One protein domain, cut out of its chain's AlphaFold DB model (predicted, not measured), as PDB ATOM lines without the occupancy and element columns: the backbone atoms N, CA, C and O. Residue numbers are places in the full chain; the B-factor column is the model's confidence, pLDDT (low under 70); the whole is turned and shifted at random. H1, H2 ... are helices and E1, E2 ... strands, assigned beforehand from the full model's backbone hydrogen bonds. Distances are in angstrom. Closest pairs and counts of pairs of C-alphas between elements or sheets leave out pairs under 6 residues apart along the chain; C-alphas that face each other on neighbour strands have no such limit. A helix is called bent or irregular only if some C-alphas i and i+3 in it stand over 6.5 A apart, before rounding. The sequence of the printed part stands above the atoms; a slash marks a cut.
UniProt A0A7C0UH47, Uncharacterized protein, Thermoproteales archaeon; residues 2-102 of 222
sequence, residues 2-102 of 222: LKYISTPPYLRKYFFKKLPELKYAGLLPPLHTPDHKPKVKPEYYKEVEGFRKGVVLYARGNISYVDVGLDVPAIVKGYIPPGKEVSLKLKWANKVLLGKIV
ATOM      1  N   LEU A   2      40.920  48.161   9.376       91.44
ATOM      2  CA  LEU A   2      40.211  47.645  10.567       91.44
ATOM      3  C   LEU A   2      38.698  47.939  10.587       91.44
ATOM      4  O   LEU A   2      37.904  47.036  10.826       91.44
ATOM      5  N   LYS A   3      38.292  49.174  10.249       92.06
ATOM      6  CA  LYS A   3      36.869  49.549  10.163       92.06
ATOM      7  C   LYS A   3      36.120  48.692   9.133       92.06
ATOM      8  O   LYS A   3      35.013  48.255   9.403       92.06
ATOM      9  N   TYR A   4      36.744  48.419   7.987       92.44
ATOM     10  CA  TYR A   4      36.177  47.589   6.920       92.44
ATOM     11  C   TYR A   4      35.975  46.140   7.371       92.44
ATOM     12  O   TYR A   4      34.905  45.579   7.148       92.44
ATOM     13  N   ILE A   5      36.970  45.560   8.051       91.81
ATOM     14  CA  ILE A   5      36.879  44.193   8.577       91.81
ATOM     15  C   ILE A   5      35.806  44.106   9.672       91.81
ATOM     16  O   ILE A   5      35.042  43.155   9.673       91.81
ATOM     17  N   SER A   6      35.693  45.109  10.554       92.44
ATOM     18  CA  SER A   6      34.666  45.139  11.610       92.44
ATOM     19  C   SER A   6      33.234  45.353  11.107       92.44
ATOM     20  O   SER A   6      32.281  45.179  11.867       92.44
ATOM     21  N   THR A   7      33.066  45.799   9.858       93.25
ATOM     22  CA  THR A   7      31.752  46.043   9.262       93.25
ATOM     23  C   THR A   7      31.243  44.763   8.592       93.25
ATOM     24  O   THR A   7      31.917  44.264   7.676       93.25
ATOM     25  N   PRO A   8      30.032  44.282   8.953       93.69
ATOM     26  CA  PRO A   8      29.434  43.109   8.327       93.69
ATOM     27  C   PRO A   8      29.410  43.226   6.798       93.69
ATOM     28  O   PRO A   8      29.090  44.307   6.290       93.69
ATOM     29  N   PRO A   9      29.700  42.148   6.042       91.62
ATOM     30  CA  PRO A   9      29.869  42.214   4.591       91.62
ATOM     31  C   PRO A   9      28.703  42.889   3.859       91.62
ATOM     32  O   PRO A   9      28.930  43.738   2.998       91.62
ATOM     33  N   TYR A  10      27.465  42.596   4.270       93.25
ATOM     34  CA  TYR A  10      26.244  43.156   3.680       93.25
ATOM     35  C   TYR A  10      26.075  44.671   3.899       93.25
ATOM     36  O   TYR A  10      25.348  45.316   3.146       93.25
ATOM     37  N   LEU A  11      26.773  45.260   4.879       95.00
ATOM     38  CA  LEU A  11      26.724  46.699   5.163       95.00
ATOM     39  C   LEU A  11      27.870  47.493   4.536       95.00
ATOM     40  O   LEU A  11      27.800  48.720   4.480       95.00
ATOM     41  N   ARG A  12      28.927  46.832   4.048       92.56
ATOM     42  CA  ARG A  12      30.128  47.525   3.551       92.56
ATOM     43  C   ARG A  12      29.813  48.501   2.417       92.56
ATOM     44  O   ARG A  12      30.378  49.591   2.393       92.56
ATOM     45  N   LYS A  13      28.845  48.160   1.556       91.25
ATOM     46  CA  LYS A  13      28.367  49.011   0.452       91.25
ATOM     47  C   LYS A  13      27.854  50.391   0.897       91.25
ATOM     48  O   LYS A  13      27.896  51.322   0.105       91.25
ATOM     49  N   TYR A  14      27.402  50.539   2.147       93.19
ATOM     50  CA  TYR A  14      26.892  51.811   2.674       93.19
ATOM     51  C   TYR A  14      27.988  52.727   3.218       93.19
ATOM     52  O   TYR A  14      27.840  53.946   3.205       93.19
ATOM     53  N   PHE A  15      29.086  52.154   3.713       91.38
ATOM     54  CA  PHE A  15      30.118  52.906   4.434       91.38
ATOM     55  C   PHE A  15      31.421  53.060   3.659       91.38
ATOM     56  O   PHE A  15      32.214  53.950   3.967       91.38
ATOM     57  N   PHE A  16      31.656  52.194   2.678       90.62
ATOM     58  CA  PHE A  16      32.879  52.169   1.896       90.62
ATOM     59  C   PHE A  16      32.517  52.296   0.422       90.62
ATOM     60  O   PHE A  16      31.943  51.389  -0.178       90.62
ATOM     61  N   LYS A  17      32.875  53.440  -0.164       83.94
ATOM     62  CA  LYS A  17      32.924  53.587  -1.621       83.94
ATOM     63  C   LYS A  17      34.058  52.714  -2.178       83.94
ATOM     64  O   LYS A  17      34.840  52.142  -1.416       83.94
ATOM     65  N   LYS A  18      34.168  52.614  -3.506       77.94
ATOM     66  CA  LYS A  18      35.327  51.982  -4.158       77.94
ATOM     67  C   LYS A  18      36.581  52.811  -3.857       77.94
ATOM     68  O   LYS A  18      36.861  53.787  -4.542       77.94
ATOM     69  N   LEU A  19      37.268  52.447  -2.782       85.44
ATOM     70  CA  LEU A  19      38.497  53.075  -2.314       85.44
ATOM     71  C   LEU A  19      39.693  52.266  -2.844       85.44
ATOM     72  O   LEU A  19      39.718  51.051  -2.611       85.44
ATOM     73  N   PRO A  20      40.668  52.883  -3.539       84.56
ATOM     74  CA  PRO A  20      41.867  52.192  -4.022       84.56
ATOM     75  C   PRO A  20      42.617  51.439  -2.915       84.56
ATOM     76  O   PRO A  20      43.094  50.326  -3.124       84.56
ATOM     77  N   GLU A  21      42.629  51.988  -1.699       87.00
ATOM     78  CA  GLU A  21      43.267  51.414  -0.510       87.00
ATOM     79  C   GLU A  21      42.601  50.107  -0.045       87.00
ATOM     80  O   GLU A  21      43.167  49.363   0.755       87.00
ATOM     81  N   LEU A  22      41.386  49.815  -0.527       86.62
ATOM     82  CA  LEU A  22      40.641  48.588  -0.240       86.62
ATOM     83  C   LEU A  22      40.632  47.603  -1.419       86.62
ATOM     84  O   LEU A  22      39.948  46.584  -1.335       86.62
ATOM     85  N   LYS A  23      41.403  47.852  -2.489       86.75
ATOM     86  CA  LYS A  23      41.482  46.975  -3.675       86.75
ATOM     87  C   LYS A  23      41.767  45.514  -3.314       86.75
ATOM     88  O   LYS A  23      41.170  44.612  -3.889       86.75
ATOM     89  N   TYR A  24      42.635  45.291  -2.328       87.31
ATOM     90  CA  TYR A  24      43.040  43.959  -1.868       87.31
ATOM     91  C   TYR A  24      42.329  43.514  -0.585       87.31
ATOM     92  O   TYR A  24      42.709  42.514   0.018       87.31
ATOM     93  N   ALA A  25      41.274  44.214  -0.154       85.69
ATOM     94  CA  ALA A  25      40.565  43.875   1.078       85.69
ATOM     95  C   ALA A  25      39.884  42.490   1.028       85.69
ATOM     96  O   ALA A  25      39.542  41.949   2.076       85.69
ATOM     97  N   GLY A  26      39.716  41.906  -0.165       81.88
ATOM     98  CA  GLY A  26      39.250  40.527  -0.345       81.88
ATOM     99  C   GLY A  26      40.252  39.450   0.091       81.88
ATOM    100  O   GLY A  26      39.838  38.324   0.319       81.88
ATOM    101  N   LEU A  27      41.538  39.791   0.250       87.62
ATOM    102  CA  LEU A  27      42.572  38.880   0.766       87.62
ATOM    103  C   LEU A  27      42.614  38.834   2.301       87.62
ATOM    104  O   LEU A  27      43.356  38.045   2.879       87.62
ATOM    105  N   LEU A  28      41.864  39.713   2.974       86.81
ATOM    106  CA  LEU A  28      41.831  39.754   4.431       86.81
ATOM    107  C   LEU A  28      41.125  38.497   4.962       86.81
ATOM    108  O   LEU A  28      40.069  38.139   4.433       86.81
ATOM    109  N   PRO A  29      41.648  37.858   6.025       85.50
ATOM    110  CA  PRO A  29      40.998  36.696   6.612       85.50
ATOM    111  C   PRO A  29      39.583  37.068   7.093       85.50
ATOM    112  O   PRO A  29      39.390  38.149   7.670       85.50
ATOM    113  N   PRO A  30      38.574  36.211   6.853       84.69
ATOM    114  CA  PRO A  30      37.205  36.511   7.238       84.69
ATOM    115  C   PRO A  30      37.050  36.505   8.762       84.69
ATOM    116  O   PRO A  30      37.544  35.617   9.454       84.69
ATOM    117  N   LEU A  31      36.304  37.480   9.290       86.50
ATOM    118  CA  LEU A  31      35.823  37.437  10.668       86.50
ATOM    119  C   LEU A  31      34.468  36.735  10.713       86.50
ATOM    120  O   LEU A  31      33.462  37.271  10.248       86.50
ATOM    121  N   HIS A  32      34.443  35.554  11.321       88.19
ATOM    122  CA  HIS A  32      33.218  34.815  11.622       88.19
ATOM    123  C   HIS A  32      32.697  35.181  13.018       88.19
ATOM    124  O   HIS A  32      32.608  34.342  13.910       88.19
ATOM    125  N   THR A  33      32.401  36.464  13.236       92.56
ATOM    126  CA  THR A  33      31.895  36.968  14.524       92.56
ATOM    127  C   THR A  33      30.360  37.017  14.547       92.56
ATOM    128  O   THR A  33      29.736  37.087  13.485       92.56
ATOM    129  N   PRO A  34      29.708  37.020  15.729       92.31
ATOM    130  CA  PRO A  34      28.242  36.978  15.827       92.31
ATOM    131  C   PRO A  34      27.494  38.112  15.108       92.31
ATOM    132  O   PRO A  34      26.341  37.946  14.717       92.31
ATOM    133  N   ASP A  35      28.135  39.262  14.891       92.62
ATOM    134  CA  ASP A  35      27.583  40.392  14.138       92.62
ATOM    135  C   ASP A  35      27.726  40.254  12.603       92.62
ATOM    136  O   ASP A  35      27.080  40.992  11.855       92.62
ATOM    137  N   HIS A  36      28.510  39.281  12.123       93.50
ATOM    138  CA  HIS A  36      28.770  38.968  10.710       93.50
ATOM    139  C   HIS A  36      27.875  37.831  10.187       93.50
ATOM    140  O   HIS A  36      28.317  36.963   9.433       93.50
ATOM    141  N   LYS A  37      26.594  37.820  10.580       90.50
ATOM    142  CA  LYS A  37      25.668  36.744  10.193       90.50
ATOM    143  C   LYS A  37      25.505  36.658   8.669       90.50
ATOM    144  O   LYS A  37      25.257  37.692   8.035       90.50
ATOM    145  N   PRO A  38      25.575  35.449   8.081       89.38
ATOM    146  CA  PRO A  38      25.329  35.264   6.660       89.38
ATOM    147  C   PRO A  38      23.879  35.611   6.310       89.38
ATOM    148  O   PRO A  38      22.985  35.665   7.166       89.38
ATOM    149  N   LYS A  39      23.634  35.859   5.026       91.88
ATOM    150  CA  LYS A  39      22.274  35.955   4.498       91.88
ATOM    151  C   LYS A  39      21.611  34.577   4.594       91.88
ATOM    152  O   LYS A  39      22.236  33.578   4.258       91.88
ATOM    153  N   VAL A  40      20.360  34.535   5.043       91.81
ATOM    154  CA  VAL A  40      19.537  33.315   5.007       91.81
ATOM    155  C   VAL A  40      18.604  33.353   3.796       91.81
ATOM    156  O   VAL A  40      18.316  34.438   3.281       91.81
ATOM    157  N   LYS A  41      18.146  32.192   3.317       91.44
ATOM    158  CA  LYS A  41      17.172  32.131   2.216       91.44
ATOM    159  C   LYS A  41      15.789  32.626   2.684       91.44
ATOM    160  O   LYS A  41      15.474  32.454   3.863       91.44
ATOM    161  N   PRO A  42      14.954  33.187   1.785       88.69
ATOM    162  CA  PRO A  42      13.613  33.681   2.121       88.69
ATOM    163  C   PRO A  42      12.704  32.677   2.841       88.69
ATOM    164  O   PRO A  42      11.957  33.060   3.738       88.69
ATOM    165  N   GLU A  43      12.799  31.391   2.496       90.56
ATOM    166  CA  GLU A  43      12.025  30.307   3.121       90.56
ATOM    167  C   GLU A  43      12.258  30.185   4.640       90.56
ATOM    168  O   GLU A  43      11.319  29.889   5.377       90.56
ATOM    169  N   TYR A  44      13.451  30.553   5.122       89.75
ATOM    170  CA  TYR A  44      13.828  30.519   6.540       89.75
ATOM    171  C   TYR A  44      13.608  31.851   7.270       89.75
ATOM    172  O   TYR A  44      14.000  32.001   8.424       89.75
ATOM    173  N   TYR A  45      12.983  32.857   6.645       88.50
ATOM    174  CA  TYR A  45      12.783  34.158   7.305       88.50
ATOM    175  C   TYR A  45      11.915  34.070   8.558       88.50
ATOM    176  O   TYR A  45      12.109  34.850   9.488       88.50
ATOM    177  N   LYS A  46      11.010  33.088   8.614       86.44
ATOM    178  CA  LYS A  46      10.180  32.803   9.793       86.44
ATOM    179  C   LYS A  46      11.001  32.360  11.007       86.44
ATOM    180  O   LYS A  46      10.559  32.569  12.129       86.44
ATOM    181  N   GLU A  47      12.184  31.802  10.770       87.38
ATOM    182  CA  GLU A  47      13.121  31.303  11.783       87.38
ATOM    183  C   GLU A  47      14.213  32.332  12.114       87.38
ATOM    184  O   GLU A  47      15.081  32.088  12.951       87.38
ATOM    185  N   VAL A  48      14.198  33.506  11.463       84.06
ATOM    186  CA  VAL A  48      15.149  34.578  11.764       84.06
ATOM    187  C   VAL A  48      14.832  35.159  13.135       84.06
ATOM    188  O   VAL A  48      14.003  36.058  13.291       84.06
ATOM    189  N   GLU A  49      15.577  34.677  14.118       81.25
ATOM    190  CA  GLU A  49      15.613  35.214  15.466       81.25
ATOM    191  C   GLU A  49      17.007  35.744  15.835       81.25
ATOM    192  O   GLU A  49      18.036  35.458  15.212       81.25
ATOM    193  N   GLY A  50      17.040  36.576  16.875       90.06
ATOM    194  CA  GLY A  50      18.271  37.116  17.443       90.06
ATOM    195  C   GLY A  50      18.668  38.472  16.872       90.06
ATOM    196  O   GLY A  50      17.829  39.267  16.443       90.06
ATOM    197  N   PHE A  51      19.960  38.780  16.952       95.62
ATOM    198  CA  PHE A  51      20.471  40.120  16.686       95.62
ATOM    199  C   PHE A  51      21.102  40.237  15.297       95.62
ATOM    200  O   PHE A  51      21.747  39.294  14.831       95.62
ATOM    201  N   ARG A  52      20.955  41.404  14.660       96.25
ATOM    202  CA  ARG A  52      21.699  41.817  13.456       96.25
ATOM    203  C   ARG A  52      22.053  43.303  13.514       96.25
ATOM    204  O   ARG A  52      21.330  44.097  14.122       96.25
ATOM    205  N   LYS A  53      23.168  43.681  12.885       96.88
ATOM    206  CA  LYS A  53      23.462  45.085  12.570       96.88
ATOM    207  C   LYS A  53      22.657  45.485  11.338       96.88
ATOM    208  O   LYS A  53      22.333  44.646  10.503       96.88
ATOM    209  N   GLY A  54      22.337  46.764  11.221       97.44
ATOM    210  CA  GLY A  54      21.654  47.269  10.048       97.44
ATOM    211  C   GLY A  54      21.887  48.745   9.799       97.44
ATOM    212  O   GLY A  54      22.330  49.470  10.688       97.44
ATOM    213  N   VAL A  55      21.587  49.176   8.579       98.19
ATOM    214  CA  VAL A  55      21.642  50.580   8.162       98.19
ATOM    215  C   VAL A  55      20.246  51.037   7.786       98.19
ATOM    216  O   VAL A  55      19.552  50.370   7.019       98.19
ATOM    217  N   VAL A  56      19.821  52.167   8.347       98.38
ATOM    218  CA  VAL A  56      18.523  52.761   8.014       98.38
ATOM    219  C   VAL A  56      18.549  53.225   6.562       98.38
ATOM    220  O   VAL A  56      19.360  54.073   6.197       98.38
ATOM    221  N   LEU A  57      17.659  52.677   5.741       97.94
ATOM    222  CA  LEU A  57      17.520  53.030   4.331       97.94
ATOM    223  C   LEU A  57      16.745  54.336   4.180       97.94
ATOM    224  O   LEU A  57      17.214  55.280   3.554       97.94
ATOM    225  N   TYR A  58      15.558  54.382   4.777       98.06
ATOM    226  CA  TYR A  58      14.656  55.527   4.766       98.06
ATOM    227  C   TYR A  58      13.648  55.413   5.916       98.06
ATOM    228  O   TYR A  58      13.489  54.351   6.526       98.06
ATOM    229  N   ALA A  59      12.939  56.507   6.186       97.38
ATOM    230  CA  ALA A  59      11.826  56.545   7.125       97.38
ATOM    231  C   ALA A  59      10.566  57.088   6.434       97.38
ATOM    232  O   ALA A  59      10.651  57.941   5.553       97.38
ATOM    233  N   ARG A  60       9.397  56.576   6.823       96.81
ATOM    234  CA  ARG A  60       8.075  57.060   6.405       96.81
ATOM    235  C   ARG A  60       7.251  57.322   7.658       96.81
ATOM    236  O   ARG A  60       6.879  56.385   8.363       96.81
ATOM    237  N   GLY A  61       7.010  58.596   7.963       95.06
ATOM    238  CA  GLY A  61       6.392  58.999   9.226       95.06
ATOM    239  C   GLY A  61       7.167  58.436  10.422       95.06
ATOM    240  O   GLY A  61       8.374  58.633  10.542       95.06
ATOM    241  N   ASN A  62       6.479  57.683  11.282       95.88
ATOM    242  CA  ASN A  62       7.062  57.081  12.483       95.88
ATOM    243  C   ASN A  62       7.560  55.633  12.278       95.88
ATOM    244  O   ASN A  62       7.585  54.843  13.224       95.88
ATOM    245  N   ILE A  63       7.900  55.253  11.046       98.00
ATOM    246  CA  ILE A  63       8.397  53.916  10.700       98.00
ATOM    247  C   ILE A  63       9.711  54.053   9.931       98.00
ATOM    248  O   ILE A  63       9.776  54.757   8.926       98.00
ATOM    249  N   SER A  64      10.745  53.345  10.377       98.56
ATOM    250  CA  SER A  64      12.048  53.260   9.714       98.56
ATOM    251  C   SER A  64      12.257  51.884   9.088       98.56
ATOM    252  O   SER A  64      11.929  50.863   9.695       98.56
ATOM    253  N   TYR A  65      12.842  51.857   7.892       98.50
ATOM    254  CA  TYR A  65      13.167  50.639   7.150       98.50
ATOM    255  C   TYR A  65      14.678  50.435   7.161       98.50
ATOM    256  O   TYR A  65      15.432  51.341   6.803       98.50
ATOM    257  N   VAL A  66      15.133  49.262   7.599       98.56
ATOM    258  CA  VAL A  66      16.548  48.999   7.892       98.56
ATOM    259  C   VAL A  66      17.046  47.793   7.099       98.56
ATOM    260  O   VAL A  66      16.471  46.712   7.203       98.56
ATOM    261  N   ASP A  67      18.132  47.950   6.340       97.94
ATOM    262  CA  ASP A  67      18.826  46.818   5.714       97.94
ATOM    263  C   ASP A  67      19.580  46.035   6.793       97.94
ATOM    264  O   ASP A  67      20.435  46.589   7.483       97.94
ATOM    265  N   VAL A  68      19.248  44.751   6.933       96.88
ATOM    266  CA  VAL A  68      19.846  43.799   7.887       96.88
ATOM    267  C   VAL A  68      20.537  42.622   7.181       96.88
ATOM    268  O   VAL A  68      20.763  41.561   7.773       96.88
ATOM    269  N   GLY A  69      20.861  42.787   5.897       95.06
ATOM    270  CA  GLY A  69      21.524  41.780   5.074       95.06
ATOM    271  C   GLY A  69      20.603  40.672   4.574       95.06
ATOM    272  O   GLY A  69      21.074  39.562   4.334       95.06
ATOM    273  N   LEU A  70      19.306  40.961   4.453       94.81
ATOM    274  CA  LEU A  70      18.270  40.079   3.907       94.81
ATOM    275  C   LEU A  70      17.599  40.755   2.700       94.81
ATOM    276  O   LEU A  70      17.847  41.928   2.434       94.81
ATOM    277  N   ASP A  71      16.765  40.020   1.963       93.44
ATOM    278  CA  ASP A  71      16.065  40.526   0.770       93.44
ATOM    279  C   ASP A  71      14.959  41.531   1.104       93.44
ATOM    280  O   ASP A  71      14.572  42.334   0.259       93.44
ATOM    281  N   VAL A  72      14.470  41.509   2.345       93.88
ATOM    282  CA  VAL A  72      13.471  42.455   2.847       93.88
ATOM    283  C   VAL A  72      14.053  43.294   3.986       93.88
ATOM    284  O   VAL A  72      14.787  42.765   4.830       93.88
ATOM    285  N   PRO A  73      13.733  44.598   4.055       96.94
ATOM    286  CA  PRO A  73      14.159  45.435   5.165       96.94
ATOM    287  C   PRO A  73      13.422  45.054   6.453       96.94
ATOM    288  O   PRO A  73      12.247  44.684   6.437       96.94
ATOM    289  N   ALA A  74      14.099  45.216   7.587       97.62
ATOM    290  CA  ALA A  74      13.453  45.168   8.888       97.62
ATOM    291  C   ALA A  74      12.674  46.469   9.135       97.62
ATOM    292  O   ALA A  74      13.197  47.570   8.936       97.62
ATOM    293  N   ILE A  75      11.435  46.339   9.600       98.06
ATOM    294  CA  ILE A  75      10.549  47.447   9.952       98.06
ATOM    295  C   ILE A  75      10.744  47.781  11.429       98.06
ATOM    296  O   ILE A  75      10.589  46.924  12.302       98.06
ATOM    297  N   VAL A  76      11.065  49.039  11.715       98.06
ATOM    298  CA  VAL A  76      11.323  49.542  13.067       98.06
ATOM    299  C   VAL A  76      10.373  50.698  13.366       98.06
ATOM    300  O   VAL A  76      10.282  51.649  12.594       98.06
ATOM    301  N   LYS A  77       9.676  50.641  14.505       97.06
ATOM    302  CA  LYS A  77       8.855  51.760  14.992       97.06
ATOM    303  C   LYS A  77       9.763  52.874  15.521       97.06
ATOM    304  O   LYS A  77      10.652  52.607  16.328       97.06
ATOM    305  N   GLY A  78       9.508  54.108  15.105       96.81
ATOM    306  CA  GLY A  78      10.324  55.280  15.406       96.81
ATOM    307  C   GLY A  78      10.955  55.877  14.152       96.81
ATOM    308  O   GLY A  78      11.430  55.143  13.282       96.81
ATOM    309  N   TYR A  79      11.012  57.206  14.080       97.31
ATOM    310  CA  TYR A  79      11.872  57.893  13.119       97.31
ATOM    311  C   TYR A  79      13.346  57.725  13.508       97.31
ATOM    312  O   TYR A  79      13.757  58.035  14.630       97.31
ATOM    313  N   ILE A  80      14.154  57.245  12.567       97.25
ATOM    314  CA  ILE A  80      15.603  57.141  12.693       97.25
ATOM    315  C   ILE A  80      16.210  57.775  11.438       97.25
ATOM    316  O   ILE A  80      15.768  57.450  10.335       97.25
ATOM    317  N   PRO A  81      17.226  58.646  11.568       97.12
ATOM    318  CA  PRO A  81      17.866  59.246  10.405       97.12
ATOM    319  C   PRO A  81      18.412  58.187   9.424       97.12
ATOM    320  O   PRO A  81      19.100  57.260   9.875       97.12
ATOM    321  N   PRO A  82      18.152  58.323   8.109       97.50
ATOM    322  CA  PRO A  82      18.762  57.485   7.078       97.50
ATOM    323  C   PRO A  82      20.294  57.459   7.169       97.50
ATOM    324  O   PRO A  82      20.926  58.429   7.582       97.50
ATOM    325  N   GLY A  83      20.902  56.326   6.815       96.81
ATOM    326  CA  GLY A  83      22.347  56.095   6.900       96.81
ATOM    327  C   GLY A  83      22.866  55.743   8.300       96.81
ATOM    328  O   GLY A  83      24.028  55.361   8.446       96.81
ATOM    329  N   LYS A  84      22.029  55.819   9.344       96.75
ATOM    330  CA  LYS A  84      22.435  55.455  10.706       96.75
ATOM    331  C   LYS A  84      22.616  53.942  10.850       96.75
ATOM    332  O   LYS A  84      21.715  53.170  10.523       96.75
ATOM    333  N   GLU A  85      23.754  53.531  11.409       96.44
ATOM    334  CA  GLU A  85      23.984  52.149  11.841       96.44
ATOM    335  C   GLU A  85      23.233  51.870  13.150       96.44
ATOM    336  O   GLU A  85      23.344  52.624  14.124       96.44
ATOM    337  N   VAL A  86      22.478  50.777  13.186       97.12
ATOM    338  CA  VAL A  86      21.704  50.330  14.346       97.12
ATOM    339  C   VAL A  86      21.927  48.844  14.606       97.12
ATOM    340  O   VAL A  86      22.297  48.081  13.720       97.12
ATOM    341  N   SER A  87      21.699  48.419  15.846       97.56
ATOM    342  CA  SER A  87      21.621  47.002  16.209       97.56
ATOM    343  C   SER A  87      20.176  46.663  16.536       97.56
ATOM    344  O   SER A  87      19.530  47.384  17.300       97.56
ATOM    345  N   LEU A  88      19.665  45.595  15.932       97.38
ATOM    346  CA  LEU A  88      18.268  45.193  16.016       97.38
ATOM    347  C   LEU A  88      18.161  43.781  16.580       97.38
ATOM    348  O   LEU A  88      18.898  42.897  16.151       97.38
ATOM    349  N   LYS A  89      17.209  43.562  17.490       97.00
ATOM    350  CA  LYS A  89      16.639  42.234  17.734       97.00
ATOM    351  C   LYS A  89      15.517  42.022  16.721       97.00
ATOM    352  O   LYS A  89      14.592  42.836  16.672       97.00
ATOM    353  N   LEU A  90      15.630  40.976  15.915       96.12
ATOM    354  CA  LEU A  90      14.692  40.662  14.846       96.12
ATOM    355  C   LEU A  90      13.641  39.658  15.305       96.12
ATOM    356  O   LEU A  90      13.898  38.822  16.174       96.12
ATOM    357  N   LYS A  91      12.453  39.782  14.717       94.38
ATOM    358  CA  LYS A  91      11.352  38.834  14.848       94.38
ATOM    359  C   LYS A  91      10.527  38.851  13.569       94.38
ATOM    360  O   LYS A  91      10.125  39.922  13.114       94.38
ATOM    361  N   TRP A  92      10.222  37.681  13.027       92.94
ATOM    362  CA  TRP A  92       9.229  37.560  11.968       92.94
ATOM    363  C   TRP A  92       7.815  37.538  12.560       92.94
ATOM    364  O   TRP A  92       7.525  36.761  13.468       92.94
ATOM    365  N   ALA A  93       6.925  38.404  12.077       90.75
ATOM    366  CA  ALA A  93       5.527  38.445  12.504       90.75
ATOM    367  C   ALA A  93       4.655  39.016  11.385       90.75
ATOM    368  O   ALA A  93       5.082  39.925  10.684       90.75
ATOM    369  N   ASN A  94       3.430  38.510  11.210       88.31
ATOM    370  CA  ASN A  94       2.471  39.026  10.219       88.31
ATOM    371  C   ASN A  94       3.055  39.174   8.799       88.31
ATOM    372  O   ASN A  94       2.802  40.162   8.116       88.31
ATOM    373  N   LYS A  95       3.861  38.194   8.363       88.88
ATOM    374  CA  LYS A  95       4.555  38.179   7.057       88.88
ATOM    375  C   LYS A  95       5.545  39.339   6.837       88.88
ATOM    376  O   LYS A  95       5.938  39.589   5.702       88.88
ATOM    377  N   VAL A  96       5.975  40.018   7.902       93.56
ATOM    378  CA  VAL A  96       6.993  41.074   7.855       93.56
ATOM    379  C   VAL A  96       8.116  40.811   8.855       93.56
ATOM    380  O   VAL A  96       7.934  40.159   9.886       93.56
ATOM    381  N   LEU A  97       9.295  41.359   8.559       96.31
ATOM    382  CA  LEU A  97      10.438  41.331   9.461       96.31
ATOM    383  C   LEU A  97      10.392  42.559  10.374       96.31
ATOM    384  O   LEU A  97      10.609  43.681   9.924       96.31
ATOM    385  N   LEU A  98      10.118  42.360  11.660       96.75
ATOM    386  CA  LEU A  98      10.117  43.427  12.656       96.75
ATOM    387  C   LEU A  98      11.482  43.525  13.340       96.75
ATOM    388  O   LEU A  98      12.108  42.513  13.661       96.75
ATOM    389  N   GLY A  99      11.927  44.751  13.604       97.12
ATOM    390  CA  GLY A  99      13.155  45.039  14.337       97.12
ATOM    391  C   GLY A  99      12.901  45.901  15.571       97.12
ATOM    392  O   GLY A  99      12.235  46.934  15.504       97.12
ATOM    393  N   LYS A 100      13.490  45.516  16.704       97.06
ATOM    394  CA  LYS A 100      13.577  46.351  17.910       97.06
ATOM    395  C   LYS A 100      15.011  46.825  18.099       97.06
ATOM    396  O   LYS A 100      15.911  45.995  18.207       97.06
ATOM    397  N   ILE A 101      15.229  48.138  18.183       97.12
ATOM    398  CA  ILE A 101      16.557  48.698  18.471       97.12
ATOM    399  C   ILE A 101      17.027  48.235  19.845       97.12
ATOM    400  O   ILE A 101      16.297  48.327  20.832       97.12
ATOM    401  N   VAL A 102      18.277  47.785  19.908       96.56
ATOM    402  CA  VAL A 102      18.941  47.406  21.152       96.56
ATOM    403  C   VAL A 102      20.239  48.186  21.323       96.56
ATOM    404  O   VAL A 102      20.978  48.419  20.369       96.56
TER     405      VAL A 102
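AT A GLANCE: This is residues 2 to 102 of the 222 residues of an uncharacterized protein of Thermoproteales archaeon (UniProt A0A7C0UH47). Five strands form one sheet that curls round into a small, nearly closed barrel, with its edge strands E3 and E5 coming together. H2 packs on E1 outside the barrel; H1 lies beyond H2, and the wide loop of residues 16 to 41 leads from H2 to H3, which grazes the sheet. The printed part has 101 residues, with three short named helices followed by five named strands, H1 H2 H3 E1 E2 E3 E4 E5. The sheet's order is E3 E2 E1 E4 E5, antiparallel throughout, and the class is mixed, helices and strands. The whole is compact, with a radius of gyration of the C-alphas of 14.3 A and spans of 42 by 28 by 21 A.

IN THESE COORDINATES: E1, residues 50 to 60, is 25.0 A long and begins at C-alpha 50 (18.271, 37.116, 17.443). E2 is residues 63 to 67 and E3 is residues 74 to 77. E4, residues 85 to 93, is 23.0 A long; E5, residues 96 to 101, is 16.2 A long and ends at C-alpha 101 (16.557, 48.698, 18.471). H1 is residues 2 to 6, from C-alpha 2 (40.211, 47.645, 10.567). H2 is residues 9 to 15, 10.7 A long, and H3 is residues 42 to 47, 10.0 A long. Both are irregular: C-alphas 10 and 13 are 7.0 A apart, and C-alphas 43 and 46 are 7.4 A apart.

HOW THE PARTS SIT: The strongly twisted sheet is a folded sheet, one sheet bent back on itself, in which E3 and E2 face E4 and E5 with E1 as the hinge. E1 bends by 78 degrees at residue 57, and E4 by 58 degrees at residue 89. E1 pairs with E4 over residues 50 to 55, with N 54 and O 86 at 2.8 A, and with E2 over residues 55 to 60, with N 57 and O 65 at 2.8 A. E1 and E2 form a hairpin, as do E2 and E3, with N 64 and O 76 at 2.8 A, and E4 and E5, with N 91 and O 98 at 2.9 A. E1 E2 E3 is a meander, each strand the antiparallel neighbour of the one before; with E4, antiparallel neighbour of E1, it makes a Greek key. The closest C-alphas of E3 and E5, those of Ile 75 and Leu 98, are 4.9 A apart. H2 is on the sheet over E1, at a height over the sheet of 9.1 A, slantwise to the strands at 36 degrees to E1 on the local plane; their closest C-alphas, Leu 11 and Val 55, are 7.1 A apart. H3 only grazes the sheet with residues 45 to 47; its closest C-alphas to E4 are those of Lys 46 and Trp 92, 5.3 A. H1 and H2 are close but not clearly touching, with C-alphas of Tyr 4 and Arg 12 closest at 6.9 A. H1 is not on the sheet. The O i to N i+4 pair of H1 is within hydrogen-bond range; H2 has 0 of 3 such pairs but 3 of 4 O i to N i+3 pairs, and H3 has 0 of 2 but 2 of 3.

THE WHOLE: The two C-alphas farthest apart, those of Glu 21 and Asn 94, are 44.0 A apart. The printed part has no cut. The link from H2 to H3, with 26 residues, is long. The mean pLDDT of the printed part is 92.8, and no printed residue is under 70.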